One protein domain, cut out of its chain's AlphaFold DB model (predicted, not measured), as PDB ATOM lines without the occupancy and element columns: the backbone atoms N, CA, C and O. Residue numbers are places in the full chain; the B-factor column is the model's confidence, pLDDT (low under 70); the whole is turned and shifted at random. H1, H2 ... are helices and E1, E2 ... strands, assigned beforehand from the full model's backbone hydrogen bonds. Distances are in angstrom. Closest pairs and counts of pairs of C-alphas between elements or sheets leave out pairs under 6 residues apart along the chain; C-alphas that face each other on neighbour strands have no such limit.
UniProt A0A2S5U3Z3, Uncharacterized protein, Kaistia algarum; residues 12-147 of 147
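Overview. This is residues 12 to 147 of the 147 residues of an uncharacterized protein of Kaistia algarum (UniProt A0A2S5U3Z3). Two strongly twisted antiparallel sheets, E2 E3 E4 E5 and E6 E7 E8, stand partly face to face as a loose sandwich, with the short helix H1 and the loop of residues 98 to 109 at one end of the long axis and the loop of residues 12 to 32 with E1 at the other. The larger sheet is a meander, each strand the antiparallel neighbour of the one before. The printed part has 136 residues, with one named helix and eight named strands in the order E1 E2 E3 E4 E5 E6 H1 E7 E8; the class is mostly strand, though under half of the residues are in named elements. The whole is loose, with a radius of gyration of the C-alphas of 17.8 A, and elongated, spanning 57 by 31 by 19 A.

Along the chain. In the larger sheet, E2 is residues 42 to 48, beginning at C-alpha 42 at (-24.844, 18.210, 0.347), E3 is 51 to 56, E4 is 63 to 68 and E5 is 73 to 79, 18.1 A long. In the other sheet, E6 is 91 to 97, 18.6 A long, E7 is 119 to 129, 29.3 A long, and E8 is 134 to 146, 25.8 A long, ending at C-alpha 146 at (-40.395, 17.094, 12.460). E7 bends by 52 degrees at residue 122 and E8 by 95 degrees at residue 143. H1 is residues 110 to 115, and E1 is residues 33 to 35.

Arrangement. E2 and E3 form a hairpin, with N 43 and O 55 2.8 A apart. The hairpin E3 and E4 has N 54 and O 65 at 2.8 A, and the hairpin E4 and E5 has N 66 and O 76 at 2.9 A. The parts of the two sheets that face each other are 12.0 A centre to centre, their strands at 7 degrees. The closest C-alphas of E5 and E6 are those of Gly 79 and Thr 96, 5.7 A apart. E6 and E7 are antiparallel, with N 94 and O 126 at 3.0 A. E7 and E8 form a hairpin, with N 121 and O 144 at 2.8 A. H1 is on this sheet, over E7, at a height over the sheet of 8.6 A; its closest C-alphas to E7 are those of Ile 113 and Pro 120, 6.2 A apart. On the local plane it runs slantwise to the strands, at 47 degrees to E7. In H1 every O i to N i+4 pair is within hydrogen-bond range. E1 pairs with no named strand and is apart from E2.

Size, cuts and confidence. The C-alphas of Lys 21 and Ala 104, the two farthest apart, are 57.2 A from each other. The printed part has no cut. The links E5 to E6 and E6 to H1 are long. The mean pLDDT of the printed part is 91.7, and residues 20 to 24 are under 70.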
ATOM      1  N   ILE A  12     -18.439  20.059  -8.646       90.00
ATOM      2  CA  ILE A  12     -17.862  20.772  -9.785       90.00
ATOM      3  C   ILE A  12     -18.687  20.441 -11.027       90.00
ATOM      4  O   ILE A  12     -18.682  19.312 -11.519       90.00
ATOM      5  N   VAL A  13     -19.368  21.449 -11.555       89.56
ATOM      6  CA  VAL A  13     -20.171  21.383 -12.771       89.56
ATOM      7  C   VAL A  13     -19.324  21.878 -13.936       89.56
ATOM      8  O   VAL A  13     -18.897  23.035 -13.970       89.56
ATOM      9  N   ARG A  14     -19.087  20.985 -14.902       87.31
ATOM     10  CA  ARG A  14     -18.322  21.281 -16.119       87.31
ATOM     11  C   ARG A  14     -19.202  21.170 -17.347       87.31
ATOM     12  O   ARG A  14     -19.946  20.202 -17.500       87.31
ATOM     13  N   ASP A  15     -19.061  22.137 -18.244       81.50
ATOM     14  CA  ASP A  15     -19.688  22.072 -19.556       81.50
ATOM     15  C   ASP A  15     -19.022  20.966 -20.389       81.50
ATOM     16  O   ASP A  15     -17.827  21.014 -20.690       81.50
ATOM     17  N   LYS A  16     -19.810  19.955 -20.764       75.62
ATOM     18  CA  LYS A  16     -19.352  18.819 -21.568       75.62
ATOM     19  C   LYS A  16     -18.927  19.233 -22.979       75.62
ATOM     20  O   LYS A  16     -18.038  18.600 -23.540       75.62
ATOM     21  N   ALA A  17     -19.537  20.263 -23.563       76.12
ATOM     22  CA  ALA A  17     -19.158  20.764 -24.881       76.12
ATOM     23  C   ALA A  17     -17.779  21.439 -24.839       76.12
ATOM     24  O   ALA A  17     -16.964  21.221 -25.732       76.12
ATOM     25  N   ALA A  18     -17.488  22.193 -23.773       71.38
ATOM     26  CA  ALA A  18     -16.167  22.786 -23.555       71.38
ATOM     27  C   ALA A  18     -15.111  21.745 -23.128       71.38
ATOM     28  O   ALA A  18     -13.928  21.884 -23.445       71.38
ATOM     29  N   HIS A  19     -15.536  20.684 -22.435       70.19
ATOM     30  CA  HIS A  19     -14.668  19.642 -21.886       70.19
ATOM     31  C   HIS A  19     -15.204  18.233 -22.212       70.19
ATOM     32  O   HIS A  19     -15.774  17.563 -21.350       70.19
ATOM     33  N   PRO A  20     -14.996  17.733 -23.448       62.03
ATOM     34  CA  PRO A  20     -15.611  16.490 -23.933       62.03
ATOM     35  C   PRO A  20     -15.095  15.219 -23.246       62.03
ATOM     36  O   PRO A  20     -15.722  14.164 -23.342       62.03
ATOM     37  N   LYS A  21     -13.962  15.302 -22.536       66.75
ATOM     38  CA  LYS A  21     -13.462  14.231 -21.671       66.75
ATOM     39  C   LYS A  21     -13.767  14.582 -20.223       66.75
ATOM     40  O   LYS A  21     -13.357  15.641 -19.751       66.75
ATOM     41  N   ALA A  22     -14.428  13.669 -19.514       64.06
ATOM     42  CA  ALA A  22     -14.592  13.778 -18.074       64.06
ATOM     43  C   ALA A  22     -13.202  13.799 -17.421       64.06
ATOM     44  O   ALA A  22     -12.498  12.791 -17.387       64.06
ATOM     45  N   ALA A  23     -12.775  14.967 -16.948       65.31
ATOM     46  CA  ALA A  23     -11.580  15.057 -16.134       65.31
ATOM     47  C   ALA A  23     -11.919  14.490 -14.751       65.31
ATOM     48  O   ALA A  23     -12.682  15.106 -14.001       65.31
ATOM     49  N   CYS A  24     -11.346  13.336 -14.404       68.50
ATOM     50  CA  CYS A  24     -11.337  12.797 -13.040       68.50
ATOM     51  C   CYS A  24     -10.441  13.675 -12.147       68.50
ATOM     52  O   CYS A  24      -9.378  13.262 -11.696       68.50
ATOM     53  N   SER A  25     -10.836  14.931 -11.966       75.00
ATOM     54  CA  SER A  25     -10.141  15.944 -11.184       75.00
ATOM     55  C   SER A  25     -11.103  16.513 -10.158       75.00
ATOM     56  O   SER A  25     -12.176  17.002 -10.520       75.00
ATOM     57  N   THR A  26     -10.660  16.514  -8.907       75.56
ATOM     58  CA  THR A  26     -11.315  17.169  -7.769       75.56
ATOM     59  C   THR A  26     -10.985  18.661  -7.678       75.56
ATOM     60  O   THR A  26     -11.452  19.344  -6.774       75.56
ATOM     61  N   LYS A  27     -10.181  19.197  -8.608       82.75
ATOM     62  CA  LYS A  27      -9.872  20.629  -8.696       82.75
ATOM     63  C   LYS A  27     -10.750  21.304  -9.743       82.75
ATOM     64  O   LYS A  27     -10.819  20.836 -10.885       82.75
ATOM     65  N   ALA A  28     -11.381  22.409  -9.352       83.31
ATOM     66  CA  ALA A  28     -12.111  23.276 -10.266       83.31
ATOM     67  C   ALA A  28     -11.134  23.965 -11.234       83.31
ATOM     68  O   ALA A  28     -10.079  24.462 -10.829       83.31
ATOM     69  N   ALA A  29     -11.478  23.964 -12.515       83.19
ATOM     70  CA  ALA A  29     -10.773  24.665 -13.575       83.19
ATOM     71  C   ALA A  29     -11.445  26.013 -13.880       83.19
ATOM     72  O   ALA A  29     -12.558  26.309 -13.445       83.19
ATOM     73  N   LYS A  30     -10.762  26.857 -14.661       81.56
ATOM     74  CA  LYS A  30     -11.329  28.129 -15.117       81.56
ATOM     75  C   LYS A  30     -12.555  27.863 -15.999       81.56
ATOM     76  O   LYS A  30     -12.424  27.232 -17.039       81.56
ATOM     77  N   GLY A  31     -13.704  28.411 -15.604       82.19
ATOM     78  CA  GLY A  31     -14.980  28.242 -16.310       82.19
ATOM     79  C   GLY A  31     -15.930  27.246 -15.643       82.19
ATOM     80  O   GLY A  31     -17.131  27.307 -15.915       82.19
ATOM     81  N   ASP A  32     -15.420  26.415 -14.729       86.81
ATOM     82  CA  ASP A  32     -16.236  25.514 -13.920       86.81
ATOM     83  C   ASP A  32     -17.162  26.308 -12.991       86.81
ATOM     84  O   ASP A  32     -16.834  27.402 -12.516       86.81
ATOM     85  N   TYR A  33     -18.327  25.732 -12.715       89.75
ATOM     86  CA  TYR A  33     -19.262  26.224 -11.713       89.75
ATOM     87  C   TYR A  33     -19.245  25.273 -10.518       89.75
ATOM     88  O   TYR A  33     -19.322  24.062 -10.699       89.75
ATOM     89  N   VAL A  34     -19.119  25.806  -9.306       91.19
ATOM     90  CA  VAL A  34     -19.127  24.999  -8.082       91.19
ATOM     91  C   VAL A  34     -20.457  25.203  -7.368       91.19
ATOM     92  O   VAL A  34     -20.854  26.339  -7.114       91.19
ATOM     93  N   VAL A  35     -21.136  24.099  -7.067       92.75
ATOM     94  CA  VAL A  35     -22.339  24.070  -6.233       92.75
ATOM     95  C   VAL A  35     -21.936  23.652  -4.824       92.75
ATOM     96  O   VAL A  35     -21.369  22.573  -4.638       92.75
ATOM     97  N   GLY A  36     -22.255  24.509  -3.854       89.69
ATOM     98  CA  GLY A  36     -21.911  24.317  -2.448       89.69
ATOM     99  C   GLY A  36     -20.451  24.623  -2.117       89.69
ATOM    100  O   GLY A  36     -19.678  25.135  -2.932       89.69
ATOM    101  N   SER A  37     -20.093  24.299  -0.888       86.88
ATOM    102  CA  SER A  37     -18.799  24.500  -0.253       86.88
ATOM    103  C   SER A  37     -18.438  23.271   0.589       86.88
ATOM    104  O   SER A  37     -19.222  22.334   0.697       86.88
ATOM    105  N   ALA A  38     -17.229  23.239   1.154       78.88
ATOM    106  CA  ALA A  38     -16.786  22.111   1.983       78.88
ATOM    107  C   ALA A  38     -17.603  21.955   3.281       78.88
ATOM    108  O   ALA A  38     -17.700  20.856   3.817       78.88
ATOM    109  N   ASP A  39     -18.214  23.043   3.752       84.25
ATOM    110  CA  ASP A  39     -19.008  23.054   4.980       84.25
ATOM    111  C   ASP A  39     -20.486  22.701   4.716       84.25
ATOM    112  O   ASP A  39     -21.268  22.524   5.650       84.25
ATOM    113  N   ASP A  40     -20.879  22.575   3.442       89.44
ATOM    114  CA  ASP A  40     -22.239  22.216   3.063       89.44
ATOM    115  C   ASP A  40     -22.453  20.702   3.144       89.44
ATOM    116  O   ASP A  40     -21.780  19.897   2.495       89.44
ATOM    117  N   ALA A  41     -23.482  20.309   3.891       93.25
ATOM    118  CA  ALA A  41     -23.912  18.926   4.021       93.25
ATOM    119  C   ALA A  41     -24.732  18.471   2.800       93.25
ATOM    120  O   ALA A  41     -25.904  18.126   2.937       93.25
ATOM    121  N   PHE A  42     -24.150  18.529   1.597       94.75
ATOM    122  CA  PHE A  42     -24.844  18.210   0.347       94.75
ATOM    123  C   PHE A  42     -24.591  16.776  -0.130       94.75
ATOM    124  O   PHE A  42     -23.456  16.349  -0.380       94.75
ATOM    125  N   TYR A  43     -25.682  16.069  -0.389       93.75
ATOM    126  CA  TYR A  43     -25.724  14.686  -0.835       93.75
ATOM    127  C   TYR A  43     -26.476  14.606  -2.164       93.75
ATOM    128  O   TYR A  43     -27.593  15.099  -2.301       93.75
ATOM    129  N   LEU A  44     -25.844  14.022  -3.179       94.25
ATOM    130  CA  LEU A  44     -26.413  13.949  -4.520       94.25
ATOM    131  C   LEU A  44     -27.587  12.972  -4.545       94.25
ATOM    132  O   LEU A  44     -27.388  11.778  -4.332       94.25
ATOM    133  N   LEU A  45     -28.773  13.463  -4.904       95.81
ATOM    134  CA  LEU A  45     -29.923  12.606  -5.191       95.81
ATOM    135  C   LEU A  45     -29.922  12.184  -6.658       95.81
ATOM    136  O   LEU A  45     -29.934  10.997  -6.990       95.81
ATOM    137  N   LYS A  46     -29.904  13.166  -7.565       96.31
ATOM    138  CA  LYS A  46     -29.982  12.909  -9.003       96.31
ATOM    139  C   LYS A  46     -29.458  14.083  -9.820       96.31
ATOM    140  O   LYS A  46     -29.582  15.242  -9.437       96.31
ATOM    141  N   LEU A  47     -28.936  13.759 -10.997       94.88
ATOM    142  CA  LEU A  47     -28.711  14.699 -12.088       94.88
ATOM    143  C   LEU A  47     -29.580  14.267 -13.276       94.88
ATOM    144  O   LEU A  47     -29.413  13.154 -13.778       94.88
ATOM    145  N   VAL A  48     -30.490  15.135 -13.722       94.62
ATOM    146  CA  VAL A  48     -31.360  14.903 -14.887       94.62
ATOM    147  C   VAL A  48     -31.198  16.064 -15.859       94.62
ATOM    148  O   VAL A  48     -31.619  17.186 -15.590       94.62
ATOM    149  N   GLY A  49     -30.533  15.816 -16.989       91.06
ATOM    150  CA  GLY A  49     -30.191  16.876 -17.937       91.06
ATOM    151  C   GLY A  49     -29.342  17.968 -17.276       91.06
ATOM    152  O   GLY A  49     -28.202  17.717 -16.888       91.06
ATOM    153  N   SER A  50     -29.897  19.177 -17.165       92.69
ATOM    154  CA  SER A  50     -29.276  20.316 -16.475       92.69
ATOM    155  C   SER A  50     -29.825  20.569 -15.073       92.69
ATOM    156  O   SER A  50     -29.514  21.605 -14.498       92.69
ATOM    157  N   THR A  51     -30.628  19.662 -14.524       96.62
ATOM    158  CA  THR A  51     -31.248  19.822 -13.208       96.62
ATOM    159  C   THR A  51     -30.537  18.941 -12.192       96.62
ATOM    160  O   THR A  51     -30.475  17.719 -12.348       96.62
ATOM    161  N   LEU A  52     -29.975  19.567 -11.161       97.00
ATOM    162  CA  LEU A  52     -29.246  18.907 -10.080       97.00
ATOM    163  C   LEU A  52     -30.092  18.924  -8.808       97.00
ATOM    164  O   LEU A  52     -30.443  19.996  -8.320       97.00
ATOM    165  N   LEU A  53     -30.389  17.741  -8.276       98.12
ATOM    166  CA  LEU A  53     -31.148  17.555  -7.049       98.12
ATOM    167  C   LEU A  53     -30.196  17.118  -5.939       98.12
ATOM    168  O   LEU A  53     -29.479  16.122  -6.076       98.12
ATOM    169  N   ILE A  54     -30.211  17.877  -4.852       97.69
ATOM    170  CA  ILE A  54     -29.359  17.709  -3.685       97.69
ATOM    171  C   ILE A  54     -30.244  17.552  -2.456       97.69
ATOM    172  O   ILE A  54     -31.146  18.354  -2.231       97.69
ATOM    173  N   ASP A  55     -29.928  16.552  -1.651       96.56
ATOM    174  CA  ASP A  55     -30.372  16.446  -0.273       96.56
ATOM    175  C   ASP A  55     -29.368  17.185   0.620       96.56
ATOM    176  O   ASP A  55     -28.161  16.935   0.553       96.56
ATOM    177  N   SER A  56     -29.846  18.149   1.398       96.00
ATOM    178  CA  SER A  56     -29.038  19.063   2.193       96.00
ATOM    179  C   SER A  56     -29.359  18.927   3.677       96.00
ATOM    180  O   SER A  56     -30.483  19.178   4.101       96.00
ATOM    181  N   GLY A  57     -28.342  18.627   4.482       92.12
ATOM    182  CA  GLY A  57     -28.437  18.581   5.941       92.12
ATOM    183  C   GLY A  57     -27.884  17.290   6.535       92.12
ATOM    184  O   GLY A  57     -27.778  16.267   5.857       92.12
ATOM    185  N   THR A  58     -27.516  17.352   7.814       88.50
ATOM    186  CA  THR A  58     -27.016  16.215   8.610       88.50
ATOM    187  C   THR A  58     -28.018  15.719   9.655       88.50
ATOM    188  O   THR A  58     -27.826  14.638  10.206       88.50
ATOM    189  N   GLY A  59     -29.057  16.508   9.943       86.19
ATOM    190  CA  GLY A  59     -30.141  16.159  10.862       86.19
ATOM    191  C   GLY A  59     -31.297  15.427  10.172       86.19
ATOM    192  O   GLY A  59     -31.253  15.221   8.959       86.19
ATOM    193  N   PRO A  60     -32.335  15.042  10.934       84.69
ATOM    194  CA  PRO A  60     -33.519  14.380  10.386       84.69
ATOM    195  C   PRO A  60     -34.350  15.303   9.484       84.69
ATOM    196  O   PRO A  60     -34.895  14.845   8.485       84.69
ATOM    197  N   ASP A  61     -34.396  16.604   9.777       88.50
ATOM    198  CA  ASP A  61     -35.094  17.585   8.943       88.50
ATOM    199  C   ASP A  61     -34.186  18.099   7.834       88.50
ATOM    200  O   ASP A  61     -33.506  19.123   7.949       88.50
ATOM    201  N   ARG A  62     -34.152  17.325   6.752       92.06
ATOM    202  CA  ARG A  62     -33.351  17.627   5.569       92.06
ATOM    203  C   ARG A  62     -34.087  18.541   4.599       92.06
ATOM    204  O   ARG A  62     -35.315  18.648   4.585       92.06
ATOM    205  N   GLU A  63     -33.312  19.198   3.750       95.62
ATOM    206  CA  GLU A  63     -33.803  20.129   2.746       95.62
ATOM    207  C   GLU A  63     -33.512  19.604   1.338       95.62
ATOM    208  O   GLU A  63     -32.375  19.272   1.008       95.62
ATOM    209  N   LEU A  64     -34.523  19.598   0.471       97.75
ATOM    210  CA  LEU A  64     -34.333  19.371  -0.952       97.75
ATOM    211  C   LEU A  64     -33.927  20.687  -1.612       97.75
ATOM    212  O   LEU A  64     -34.665  21.675  -1.589       97.75
ATOM    213  N   LYS A  65     -32.767  20.678  -2.263       98.00
ATOM    214  CA  LYS A  65     -32.284  21.765  -3.114       98.00
ATOM    215  C   LYS A  65     -32.292  21.317  -4.568       98.00
ATOM    216  O   LYS A  65     -31.685  20.306  -4.918       98.00
ATOM    217  N   ILE A  66     -32.941  22.093  -5.431       98.06
ATOM    218  CA  ILE A  66     -32.952  21.863  -6.878       98.06
ATOM    219  C   ILE A  66     -32.245  23.034  -7.547       98.06
ATOM    220  O   ILE A  66     -32.636  24.189  -7.369       98.06
ATOM    221  N   PHE A  67     -31.208  22.737  -8.321       97.25
ATOM    222  CA  PHE A  67     -30.445  23.715  -9.087       97.25
ATOM    223  C   PHE A  67     -30.676  23.523 -10.583       97.25
ATOM    224  O   PHE A  67     -30.550  22.411 -11.096       97.25
ATOM    225  N   ASP A  68     -30.911  24.622 -11.295       95.75
ATOM    226  CA  ASP A  68     -30.762  24.670 -12.746       95.75
ATOM    227  C   ASP A  68     -29.321  25.059 -13.088       95.75
ATOM    228  O   ASP A  68     -28.874  26.188 -12.871       95.75
ATOM    229  N   LEU A  69     -28.584  24.108 -13.652       93.56
ATOM    230  CA  LEU A  69     -27.181  24.255 -14.014       93.56
ATOM    231  C   LEU A  69     -26.969  25.109 -15.269       93.56
ATOM    232  O   LEU A  69     -25.869  25.636 -15.448       93.56
ATOM    233  N   LYS A  70     -27.988  25.289 -16.125       90.94
ATOM    234  CA  LYS A  70     -27.889  26.196 -17.284       90.94
ATOM    235  C   LYS A  70     -27.847  27.641 -16.815       90.94
ATOM    236  O   LYS A  70     -26.979  28.400 -17.240       90.94
ATOM    237  N   THR A  71     -28.769  28.012 -15.930       93.12
ATOM    238  CA  THR A  71     -28.839  29.372 -15.380       93.12
ATOM    239  C   THR A  71     -27.975  29.568 -14.136       93.12
ATOM    240  O   THR A  71     -27.775  30.709 -13.723       93.12
ATOM    241  N   ARG A  72     -27.417  28.482 -13.578       93.75
ATOM    242  CA  ARG A  72     -26.614  28.450 -12.342       93.75
ATOM    243  C   ARG A  72     -27.387  28.991 -11.139       93.75
ATOM    244  O   ARG A  72     -26.838  29.722 -10.315       93.75
ATOM    245  N   LYS A  73     -28.680  28.669 -11.062       95.00
ATOM    246  CA  LYS A  73     -29.587  29.158 -10.019       95.00
ATOM    247  C   LYS A  73     -30.119  28.012  -9.175       95.00
ATOM    248  O   LYS A  73     -30.465  26.959  -9.698       95.00
ATOM    249  N   LEU A  74     -30.240  28.269  -7.876       96.38
ATOM    250  CA  LEU A  74     -31.109  27.500  -6.993       96.38
ATOM    251  C   LEU A  74     -32.555  27.869  -7.337       96.38
ATOM    252  O   LEU A  74     -32.932  29.036  -7.232       96.38
ATOM    253  N   VAL A  75     -33.329  26.897  -7.806       96.94
ATOM    254  CA  VAL A  75     -34.708  27.094  -8.284       96.94
ATOM    255  C   VAL A  75     -35.741  26.609  -7.273       96.94
ATOM    256  O   VAL A  75     -36.873  27.080  -7.281       96.94
ATOM    257  N   TYR A  76     -35.339  25.729  -6.357       97.31
ATOM    258  CA  TYR A  76     -36.150  25.321  -5.219       97.31
ATOM    259  C   TYR A  76     -35.258  24.982  -4.022       97.31
ATOM    260  O   TYR A  76     -34.184  24.406  -4.191       97.31
ATOM    261  N   SER A  77     -35.721  25.351  -2.830       96.94
ATOM    262  CA  SER A  77     -35.110  25.038  -1.540       96.94
ATOM    263  C   SER A  77     -36.245  24.897  -0.532       96.94
ATOM    264  O   SER A  77     -37.042  25.830  -0.381       96.94
ATOM    265  N   GLY A  78     -36.372  23.737   0.100       95.31
ATOM    266  CA  GLY A  78     -37.392  23.526   1.116       95.31
ATOM    267  C   GLY A  78     -37.319  22.151   1.757       95.31
ATOM    268  O   GLY A  78     -36.739  21.218   1.202       95.31
ATOM    269  N   GLY A  79     -37.912  22.045   2.948       94.44
ATOM    270  CA  GLY A  79     -38.087  20.762   3.614       94.44
ATOM    271  C   GLY A  79     -38.861  19.799   2.718       94.44
ATOM    272  O   GLY A  79     -39.754  20.209   1.963       94.44
ATOM    273  N   TYR A  80     -38.505  18.528   2.798       95.44
ATOM    274  CA  TYR A  80     -39.173  17.482   2.046       95.44
ATOM    275  C   TYR A  80     -39.148  16.162   2.804       95.44
ATOM    276  O   TYR A  80     -38.326  15.967   3.697       95.44
ATOM    277  N   ASP A  81     -40.049  15.263   2.436       92.69
ATOM    278  CA  ASP A  81     -39.974  13.871   2.862       92.69
ATOM    279  C   ASP A  81     -38.966  13.111   1.985       92.69
ATOM    280  O   ASP A  81     -39.209  12.853   0.800       92.69
ATOM    281  N   SER A  82     -37.814  12.780   2.572       89.56
ATOM    282  CA  SER A  82     -36.736  12.053   1.901       89.56
ATOM    283  C   SER A  82     -37.065  10.594   1.615       89.56
ATOM    284  O   SER A  82     -36.468  10.013   0.711       89.56
ATOM    285  N   ASP A  83     -38.006   9.998   2.346       88.12
ATOM    286  CA  ASP A  83     -38.296   8.567   2.243       88.12
ATOM    287  C   ASP A  83     -39.232   8.252   1.069       88.12
ATOM    288  O   ASP A  83     -39.265   7.124   0.571       88.12
ATOM    289  N   THR A  84     -39.977   9.253   0.593       91.62
ATOM    290  CA  THR A  84     -41.032   9.084  -0.418       91.62
ATOM    291  C   THR A  84     -40.792   9.860  -1.712       91.62
ATOM    292  O   THR A  84     -41.620   9.804  -2.626       91.62
ATOM    293  N   ILE A  85     -39.659  10.559  -1.840       96.00
ATOM    294  CA  ILE A  85     -39.309  11.264  -3.075       96.00
ATOM    295  C   ILE A  85     -39.183  10.293  -4.261       96.00
ATOM    296  O   ILE A  85     -38.438   9.312  -4.232       96.00
ATOM    297  N   ALA A  86     -39.873  10.608  -5.353       97.06
ATOM    298  CA  ALA A  86     -39.781   9.896  -6.620       97.06
ATOM    299  C   ALA A  86     -39.201  10.823  -7.690       97.06
ATOM    300  O   ALA A  86     -39.674  11.942  -7.870       97.06
ATOM    301  N   ILE A  87     -38.172  10.366  -8.409       97.12
ATOM    302  CA  ILE A  87     -37.499  11.152  -9.451       97.12
ATOM    303  C   ILE A  87     -37.483  10.347 -10.748       97.12
ATOM    304  O   ILE A  87     -36.908   9.256 -10.799       97.12
ATOM    305  N   ASP A  88     -38.071  10.908 -11.799       95.69
ATOM    306  CA  ASP A  88     -38.105  10.350 -13.148       95.69
ATOM    307  C   ASP A  88     -37.357  11.260 -14.147       95.69
ATOM    308  O   ASP A  88     -36.522  12.084 -13.766       95.69
ATOM    309  N   THR A  89     -37.565  11.057 -15.448       94.44
ATOM    310  CA  THR A  89     -36.920  11.859 -16.501       94.44
ATOM    311  C   THR A  89     -37.551  13.232 -16.710       94.44
ATOM    312  O   THR A  89     -36.900  14.112 -17.269       94.44
ATOM    313  N   GLU A  90     -38.800  13.411 -16.299       96.44
ATOM    314  CA  GLU A  90     -39.601  14.620 -16.498       96.44
ATOM    315  C   GLU A  90     -39.565  15.515 -15.254       96.44
ATOM    316  O   GLU A  90     -39.709  16.733 -15.351       96.44
ATOM    317  N   GLY A  91     -39.302  14.946 -14.073       97.50
ATOM    318  CA  GLY A  91     -39.200  15.721 -12.846       97.50
ATOM    319  C   GLY A  91     -39.111  14.921 -11.537       97.50
ATOM    320  O   GLY A  91     -38.830  13.724 -11.535       97.50
ATOM    321  N   ALA A  92     -39.352  15.603 -10.414       98.19
ATOM    322  CA  ALA A  92     -39.481  14.998  -9.088       98.19
ATOM    323  C   ALA A  92     -40.879  15.189  -8.470       98.19
ATOM    324  O   ALA A  92     -41.461  16.269  -8.581       98.19
ATOM    325  N   SER A  93     -41.381  14.162  -7.783       98.06
ATOM    326  CA  SER A  93     -42.563  14.193  -6.912       98.06
ATOM    327  C   SER A  93     -42.129  13.984  -5.467       98.06
ATOM    328  O   SER A  93     -41.380  13.050  -5.189       98.06
ATOM    329  N   PHE A  94     -42.581  14.830  -4.548       97.50
ATOM    330  CA  PHE A  94     -42.213  14.753  -3.133       97.50
ATOM    331  C   PHE A  94     -43.242  15.466  -2.260       97.50
ATOM    332  O   PHE A  94     -44.004  16.309  -2.732       97.50
ATOM    333  N   TRP A  95     -43.245  15.147  -0.971       97.00
ATOM    334  CA  TRP A  95     -44.005  15.891   0.026       97.00
ATOM    335  C   TRP A  95     -43.175  17.045   0.563       97.00
ATOM    336  O   TRP A  95     -41.974  16.895   0.768       97.00
ATOM    337  N   THR A  96     -43.797  18.205   0.752       96.50
ATOM    338  CA  THR A  96     -43.127  19.414   1.244       96.50
ATOM    339  C   THR A  96     -44.053  20.230   2.143       96.50
ATOM    340  O   THR A  96     -45.265  20.237   1.891       96.50
ATOM    341  N   PRO A  97     -43.524  20.983   3.127       95.31
ATOM    342  CA  PRO A  97     -44.344  21.790   4.013       95.31
ATOM    343  C   PRO A  97     -45.298  22.734   3.274       95.31
ATOM    344  O   PRO A  97     -44.957  23.445   2.311       95.31
ATOM    345  N   SER A  98     -46.536  22.741   3.752       95.12
ATOM    346  CA  SER A  98     -47.563  23.706   3.379       95.12
ATOM    347  C   SER A  98     -47.581  24.891   4.349       95.12
ATOM    348  O   SER A  98     -46.868  24.925   5.348       95.12
ATOM    349  N   SER A  99     -48.415  25.890   4.059       93.19
ATOM    350  CA  SER A  99     -48.707  26.984   4.993       93.19
ATOM    351  C   SER A  99     -49.834  26.650   5.978       93.19
ATOM    352  O   SER A  99     -50.170  27.479   6.828       93.19
ATOM    353  N   ALA A 100     -50.453  25.470   5.860       94.62
ATOM    354  CA  ALA A 100     -51.533  25.059   6.740       94.62
ATOM    355  C   ALA A 100     -50.989  24.729   8.132       94.62
ATOM    356  O   ALA A 100     -49.973  24.055   8.285       94.62
ATOM    357  N   LYS A 101     -51.701  25.186   9.164       95.06
ATOM    358  CA  LYS A 101     -51.398  24.805  10.543       95.06
ATOM    359  C   LYS A 101     -51.918  23.399  10.818       95.06
ATOM    360  O   LYS A 101     -53.017  23.045  10.378       95.06
ATOM    361  N   ALA A 102     -51.149  22.630  11.581       96.00
ATOM    362  CA  ALA A 102     -51.618  21.368  12.120       96.00
ATOM    363  C   ALA A 102     -52.697  21.627  13.185       96.00
ATOM    364  O   ALA A 102     -52.591  22.525  14.017       96.00
ATOM    365  N   THR A 103     -53.774  20.859  13.108       96.12
ATOM    366  CA  THR A 103     -54.946  20.901  13.984       96.12
ATOM    367  C   THR A 103     -55.427  19.471  14.197       96.12
ATOM    368  O   THR A 103     -55.154  18.602  13.374       96.12
ATOM    369  N   ALA A 104     -56.225  19.219  15.233       94.38
ATOM    370  CA  ALA A 104     -56.791  17.886  15.461       94.38
ATOM    371  C   ALA A 104     -57.646  17.361  14.283       94.38
ATOM    372  O   ALA A 104     -57.873  16.161  14.178       94.38
ATOM    373  N   ALA A 105     -58.120  18.242  13.390       94.56
ATOM    374  CA  ALA A 105     -58.925  17.861  12.229       94.56
ATOM    375  C   ALA A 105     -58.093  17.356  11.038       94.56
ATOM    376  O   ALA A 105     -58.567  16.517  10.280       94.56
ATOM    377  N   ASN A 106     -56.876  17.876  10.852       94.81
ATOM    378  CA  ASN A 106     -55.992  17.532   9.728       94.81
ATOM    379  C   ASN A 106     -54.697  16.824  10.168       94.81
ATOM    380  O   ASN A 106     -53.887  16.454   9.324       94.81
ATOM    381  N   CYS A 107     -54.510  16.625  11.472       96.44
ATOM    382  CA  CYS A 107     -53.414  15.879  12.066       96.44
ATOM    383  C   CYS A 107     -53.937  15.065  13.266       96.44
ATOM    384  O   CYS A 107     -53.996  15.588  14.382       96.44
ATOM    385  N   PRO A 108     -54.345  13.800  13.057       94.25
ATOM    386  CA  PRO A 108     -54.873  12.951  14.129       94.25
ATOM    387  C   PRO A 108     -53.889  12.748  15.289       94.25
ATOM    388  O   PRO A 108     -54.299  12.726  16.447       94.25
ATOM    389  N   ASP A 109     -52.592  12.691  14.982       94.12
ATOM    390  CA  ASP A 109     -51.531  12.430  15.958       94.12
ATOM    391  C   ASP A 109     -50.959  13.708  16.595       94.12
ATOM    392  O   ASP A 109     -49.955  13.642  17.303       94.12
ATOM    393  N   LEU A 110     -51.594  14.871  16.386       95.50
ATOM    394  CA  LEU A 110     -51.109  16.183  16.840       95.50
ATOM    395  C   LEU A 110     -50.621  16.162  18.296       95.50
ATOM    396  O   LEU A 110     -49.477  16.507  18.576       95.50
ATOM    397  N   ALA A 111     -51.473  15.700  19.215       95.69
ATOM    398  CA  ALA A 111     -51.164  15.689  20.643       95.69
ATOM    399  C   ALA A 111     -50.005  14.738  20.990       95.69
ATOM    400  O   ALA A 111     -49.220  15.022  21.896       95.69
ATOM    401  N   GLN A 112     -49.881  13.613  20.280       96.25
ATOM    402  CA  GLN A 112     -48.788  12.662  20.487       96.25
ATOM    403  C   GLN A 112     -47.464  13.232  19.971       96.25
ATOM    404  O   GLN A 112     -46.448  13.114  20.653       96.25
ATOM    405  N   ILE A 113     -47.479  13.873  18.799       95.44
ATOM    406  CA  ILE A 113     -46.317  14.550  18.211       95.44
ATOM    407  C   ILE A 113     -45.794  15.621  19.177       95.44
ATOM    408  O   ILE A 113     -44.620  15.594  19.541       95.44
ATOM    409  N   GLU A 114     -46.679  16.485  19.680       94.88
ATOM    410  CA  GLU A 114     -46.320  17.538  20.639       94.88
ATOM    411  C   GLU A 114     -45.814  16.968  21.975       94.88
ATOM    412  O   GLU A 114     -44.821  17.451  22.519       94.88
ATOM    413  N   THR A 115     -46.438  15.903  22.490       96.88
ATOM    414  CA  THR A 115     -45.998  15.228  23.730       96.88
ATOM    415  C   THR A 115     -44.594  14.638  23.593       96.88
ATOM    416  O   THR A 115     -43.826  14.631  24.555       96.88
ATOM    417  N   ASN A 116     -44.237  14.181  22.393       95.31
ATOM    418  CA  ASN A 116     -42.905  13.671  22.083       95.31
ATOM    419  C   ASN A 116     -41.870  14.787  21.844       95.31
ATOM    420  O   ASN A 116     -40.717  14.479  21.546       95.31
ATOM    421  N   GLY A 117     -42.255  16.062  21.974       94.44
ATOM    422  CA  GLY A 117     -41.375  17.209  21.744       94.44
ATOM    423  C   GLY A 117     -41.070  17.467  20.267       94.44
ATOM    424  O   GLY A 117     -40.077  18.121  19.968       94.44
ATOM    425  N   LEU A 118     -41.895  16.941  19.359       95.00
ATOM    426  CA  LEU A 118     -41.774  17.126  17.916       95.00
ATOM    427  C   LEU A 118     -42.723  18.229  17.435       95.00
ATOM    428  O   LEU A 118     -43.723  18.548  18.083       95.00
ATOM    429  N   THR A 119     -42.432  18.784  16.264       94.44
ATOM    430  CA  THR A 119     -43.271  19.782  15.604       94.44
ATOM    431  C   THR A 119     -44.171  19.104  14.564       94.44
ATOM    432  O   THR A 119     -43.674  18.439  13.657       94.44
ATOM    433  N   PRO A 120     -45.503  19.248  14.656       95.12
ATOM    434  CA  PRO A 120     -46.419  18.743  13.642       95.12
ATOM    435  C   PRO A 120     -46.450  19.684  12.432       95.12
ATOM    436  O   PRO A 120     -46.760  20.873  12.552       95.12
ATOM    437  N   VAL A 121     -46.175  19.145  11.249       95.00
ATOM    438  CA  VAL A 121     -46.169  19.872   9.977       95.00
ATOM    439  C   VAL A 121     -47.188  19.247   9.034       95.00
ATOM    440  O   VAL A 121     -47.286  18.027   8.922       95.00
ATOM    441  N   ILE A 122     -47.968  20.092   8.358       96.75
ATOM    442  CA  ILE A 122     -48.841  19.646   7.272       96.75
ATOM    443  C   ILE A 122     -48.072  19.766   5.968       96.75
ATOM    444  O   ILE A 122     -47.826  20.879   5.489       96.75
ATOM    445  N   ASP A 123     -47.743  18.626   5.386       96.31
ATOM    446  CA  ASP A 123     -47.126  18.552   4.076       96.31
ATOM    447  C   ASP A 123     -48.194  18.492   2.982       96.31
ATOM    448  O   ASP A 123     -49.325  18.049   3.194       96.31
ATOM    449  N   VAL A 124     -47.820  18.964   1.798       97.31
ATOM    450  CA  VAL A 124     -48.576  18.826   0.553       97.31
ATOM    451  C   VAL A 124     -47.740  18.081  -0.469       97.31
ATOM    452  O   VAL A 124     -46.519  18.263  -0.533       97.31
ATOM    453  N   GLN A 125     -48.398  17.275  -1.294       97.44
ATOM    454  CA  GLN A 125     -47.727  16.641  -2.418       97.44
ATOM    455  C   GLN A 125     -47.355  17.715  -3.444       97.44
ATOM    456  O   GLN A 125     -48.174  18.570  -3.790       97.44
ATOM    457  N   ALA A 126     -46.123  17.685  -3.933       97.62
ATOM    458  CA  ALA A 126     -45.630  18.613  -4.930       97.62
ATOM    459  C   ALA A 126     -44.932  17.883  -6.079       97.62
ATOM    460  O   ALA A 126     -44.315  16.833  -5.892       97.62
ATOM    461  N   ARG A 127     -45.019  18.472  -7.272       97.75
ATOM    462  CA  ARG A 127     -44.360  18.016  -8.494       97.75
ATOM    463  C   ARG A 127     -43.498  19.150  -9.033       97.75
ATOM    464  O   ARG A 127     -43.999  20.228  -9.337       97.75
ATOM    465  N   PHE A 128     -42.198  18.909  -9.147       98.19
ATOM    466  CA  PHE A 128     -41.272  19.814  -9.816       98.19
ATOM    467  C   PHE A 128     -41.025  19.348 -11.251       98.19
ATOM    468  O   PHE A 128     -40.449  18.277 -11.455       98.19
ATOM    469  N   ASP A 129     -41.433  20.139 -12.237       98.06
ATOM    470  CA  ASP A 129     -41.216  19.854 -13.658       98.06
ATOM    471  C   ASP A 129     -39.841  20.374 -14.110       98.06
ATOM    472  O   ASP A 129     -39.521  21.557 -13.952       98.06
ATOM    473  N   PHE A 130     -39.003  19.496 -14.672       96.19
ATOM    474  CA  PHE A 130     -37.644  19.862 -15.088       96.19
ATOM    475  C   PHE A 130     -37.597  20.721 -16.353       96.19
ATOM    476  O   PHE A 130     -36.641  21.477 -16.527       96.19
ATOM    477  N   ALA A 131     -38.577  20.599 -17.245       94.44
ATOM    478  CA  ALA A 131     -38.623  21.350 -18.493       94.44
ATOM    479  C   ALA A 131     -39.187  22.760 -18.278       94.44
ATOM    480  O   ALA A 131     -38.614  23.732 -18.775       94.44
ATOM    481  N   ALA A 132     -40.276  22.872 -17.520       95.00
ATOM    482  CA  ALA A 132     -40.917  24.133 -17.171       95.00
ATOM    483  C   ALA A 132     -40.172  24.885 -16.060       95.00
ATOM    484  O   ALA A 132     -40.285  26.107 -15.973       95.00
ATOM    485  N   ASN A 133     -39.370  24.177 -15.254       95.12
ATOM    486  CA  ASN A 133     -38.652  24.728 -14.104       95.12
ATOM    487  C   ASN A 133     -39.614  25.357 -13.079       95.12
ATOM    488  O   ASN A 133     -39.382  26.449 -12.554       95.12
ATOM    489  N   THR A 134     -40.726  24.667 -12.831       96.19
ATOM    490  CA  THR A 134     -41.821  25.114 -11.969       96.19
ATOM    491  C   THR A 134     -42.187  24.040 -10.959       96.19
ATOM    492  O   THR A 134     -42.115  22.844 -11.241       96.19
ATOM    493  N   LEU A 135     -42.607  24.485  -9.776       96.62
ATOM    494  CA  LEU A 135     -43.165  23.630  -8.738       96.62
ATOM    495  C   LEU A 135     -44.681  23.795  -8.706       96.62
ATOM    496  O   LEU A 135     -45.178  24.901  -8.489       96.62
ATOM    497  N   GLU A 136     -45.398  22.690  -8.831       97.31
ATOM    498  CA  GLU A 136     -46.838  22.632  -8.623       97.31
ATOM    499  C   GLU A 136     -47.131  21.898  -7.318       97.31
ATOM    500  O   GLU A 136     -46.575  20.833  -7.051       97.31
ATOM    501  N   LYS A 137     -47.992  22.482  -6.484       96.12
ATOM    502  CA  LYS A 137     -48.462  21.868  -5.240       96.12
ATOM    503  C   LYS A 137     -49.878  21.350  -5.458       96.12
ATOM    504  O   LYS A 137     -50.736  22.087  -5.941       96.12
ATOM    505  N   GLY A 138     -50.099  20.088  -5.117       93.50
ATOM    506  CA  GLY A 138     -51.398  19.435  -5.169       93.50
ATOM    507  C   GLY A 138     -52.291  19.795  -3.982       93.50
ATOM    508  O   GLY A 138     -51.949  20.617  -3.132       93.50
ATOM    509  N   ALA A 139     -53.456  19.149  -3.936       93.62
ATOM    510  CA  ALA A 139     -54.427  19.296  -2.852       93.62
ATOM    511  C   ALA A 139     -54.300  18.212  -1.767       93.62
ATOM    512  O   ALA A 139     -54.903  18.347  -0.705       93.62
ATOM    513  N   GLU A 140     -53.554  17.137  -2.037       95.19
ATOM    514  CA  GLU A 140     -53.334  16.066  -1.070       95.19
ATOM    515  C   GLU A 140     -52.448  16.570   0.070       95.19
ATOM    516  O   GLU A 140     -51.417  17.206  -0.175       95.19
ATOM    517  N   THR A 141     -52.861  16.292   1.305       95.38
ATOM    518  CA  THR A 141     -52.143  16.675   2.517       95.38
ATOM    519  C   THR A 141     -51.915  15.468   3.412       95.38
ATOM    520  O   THR A 141     -52.743  14.559   3.469       95.38
ATOM    521  N   HIS A 142     -50.819  15.485   4.163       93.44
ATOM    522  CA  HIS A 142     -50.637  14.579   5.291       93.44
ATOM    523  C   HIS A 142     -49.935  15.294   6.446       93.44
ATOM    524  O   HIS A 142     -49.250  16.299   6.245       93.44
ATOM    525  N   CYS A 143     -50.124  14.792   7.666       94.81
ATOM    526  CA  CYS A 143     -49.409  15.295   8.833       94.81
ATOM    527  C   CYS A 143     -48.126  14.495   9.057       94.81
ATOM    528  O   CYS A 143     -48.168  13.265   9.068       94.81
ATOM    529  N   ARG A 144     -47.008  15.191   9.260       92.19
ATOM    530  CA  ARG A 144     -45.701  14.612   9.574       92.19
ATOM    531  C   ARG A 144     -45.136  15.248  10.840       92.19
ATOM    532  O   ARG A 144     -45.400  16.412  11.132       92.19
ATOM    533  N   ALA A 145     -44.360  14.474  11.588       92.69
ATOM    534  CA  ALA A 145     -43.612  14.959  12.739       92.69
ATOM    535  C   ALA A 145     -42.188  15.358  12.317       92.69
ATOM    536  O   ALA A 145     -41.514  14.579  11.644       92.69
ATOM    537  N   THR A 146     -41.738  16.542  12.727       90.88
ATOM    538  CA  THR A 146     -40.395  17.094  12.460       90.88
ATOM    539  C   THR A 146     -39.697  17.457  13.774       90.88
ATOM    540  O   THR A 146     -40.379  17.628  14.790       90.88
ATOM    541  N   GLN A 147     -38.365  17.551  13.797       85.44
ATOM    542  CA  GLN A 147     -37.582  17.957  14.979       85.44
ATOM    543  C   GLN A 147     -37.255  19.455  14.992       85.44
ATOM    544  O   GLN A 147     -37.416  20.143  13.959       85.44
TER     545      GLN A 147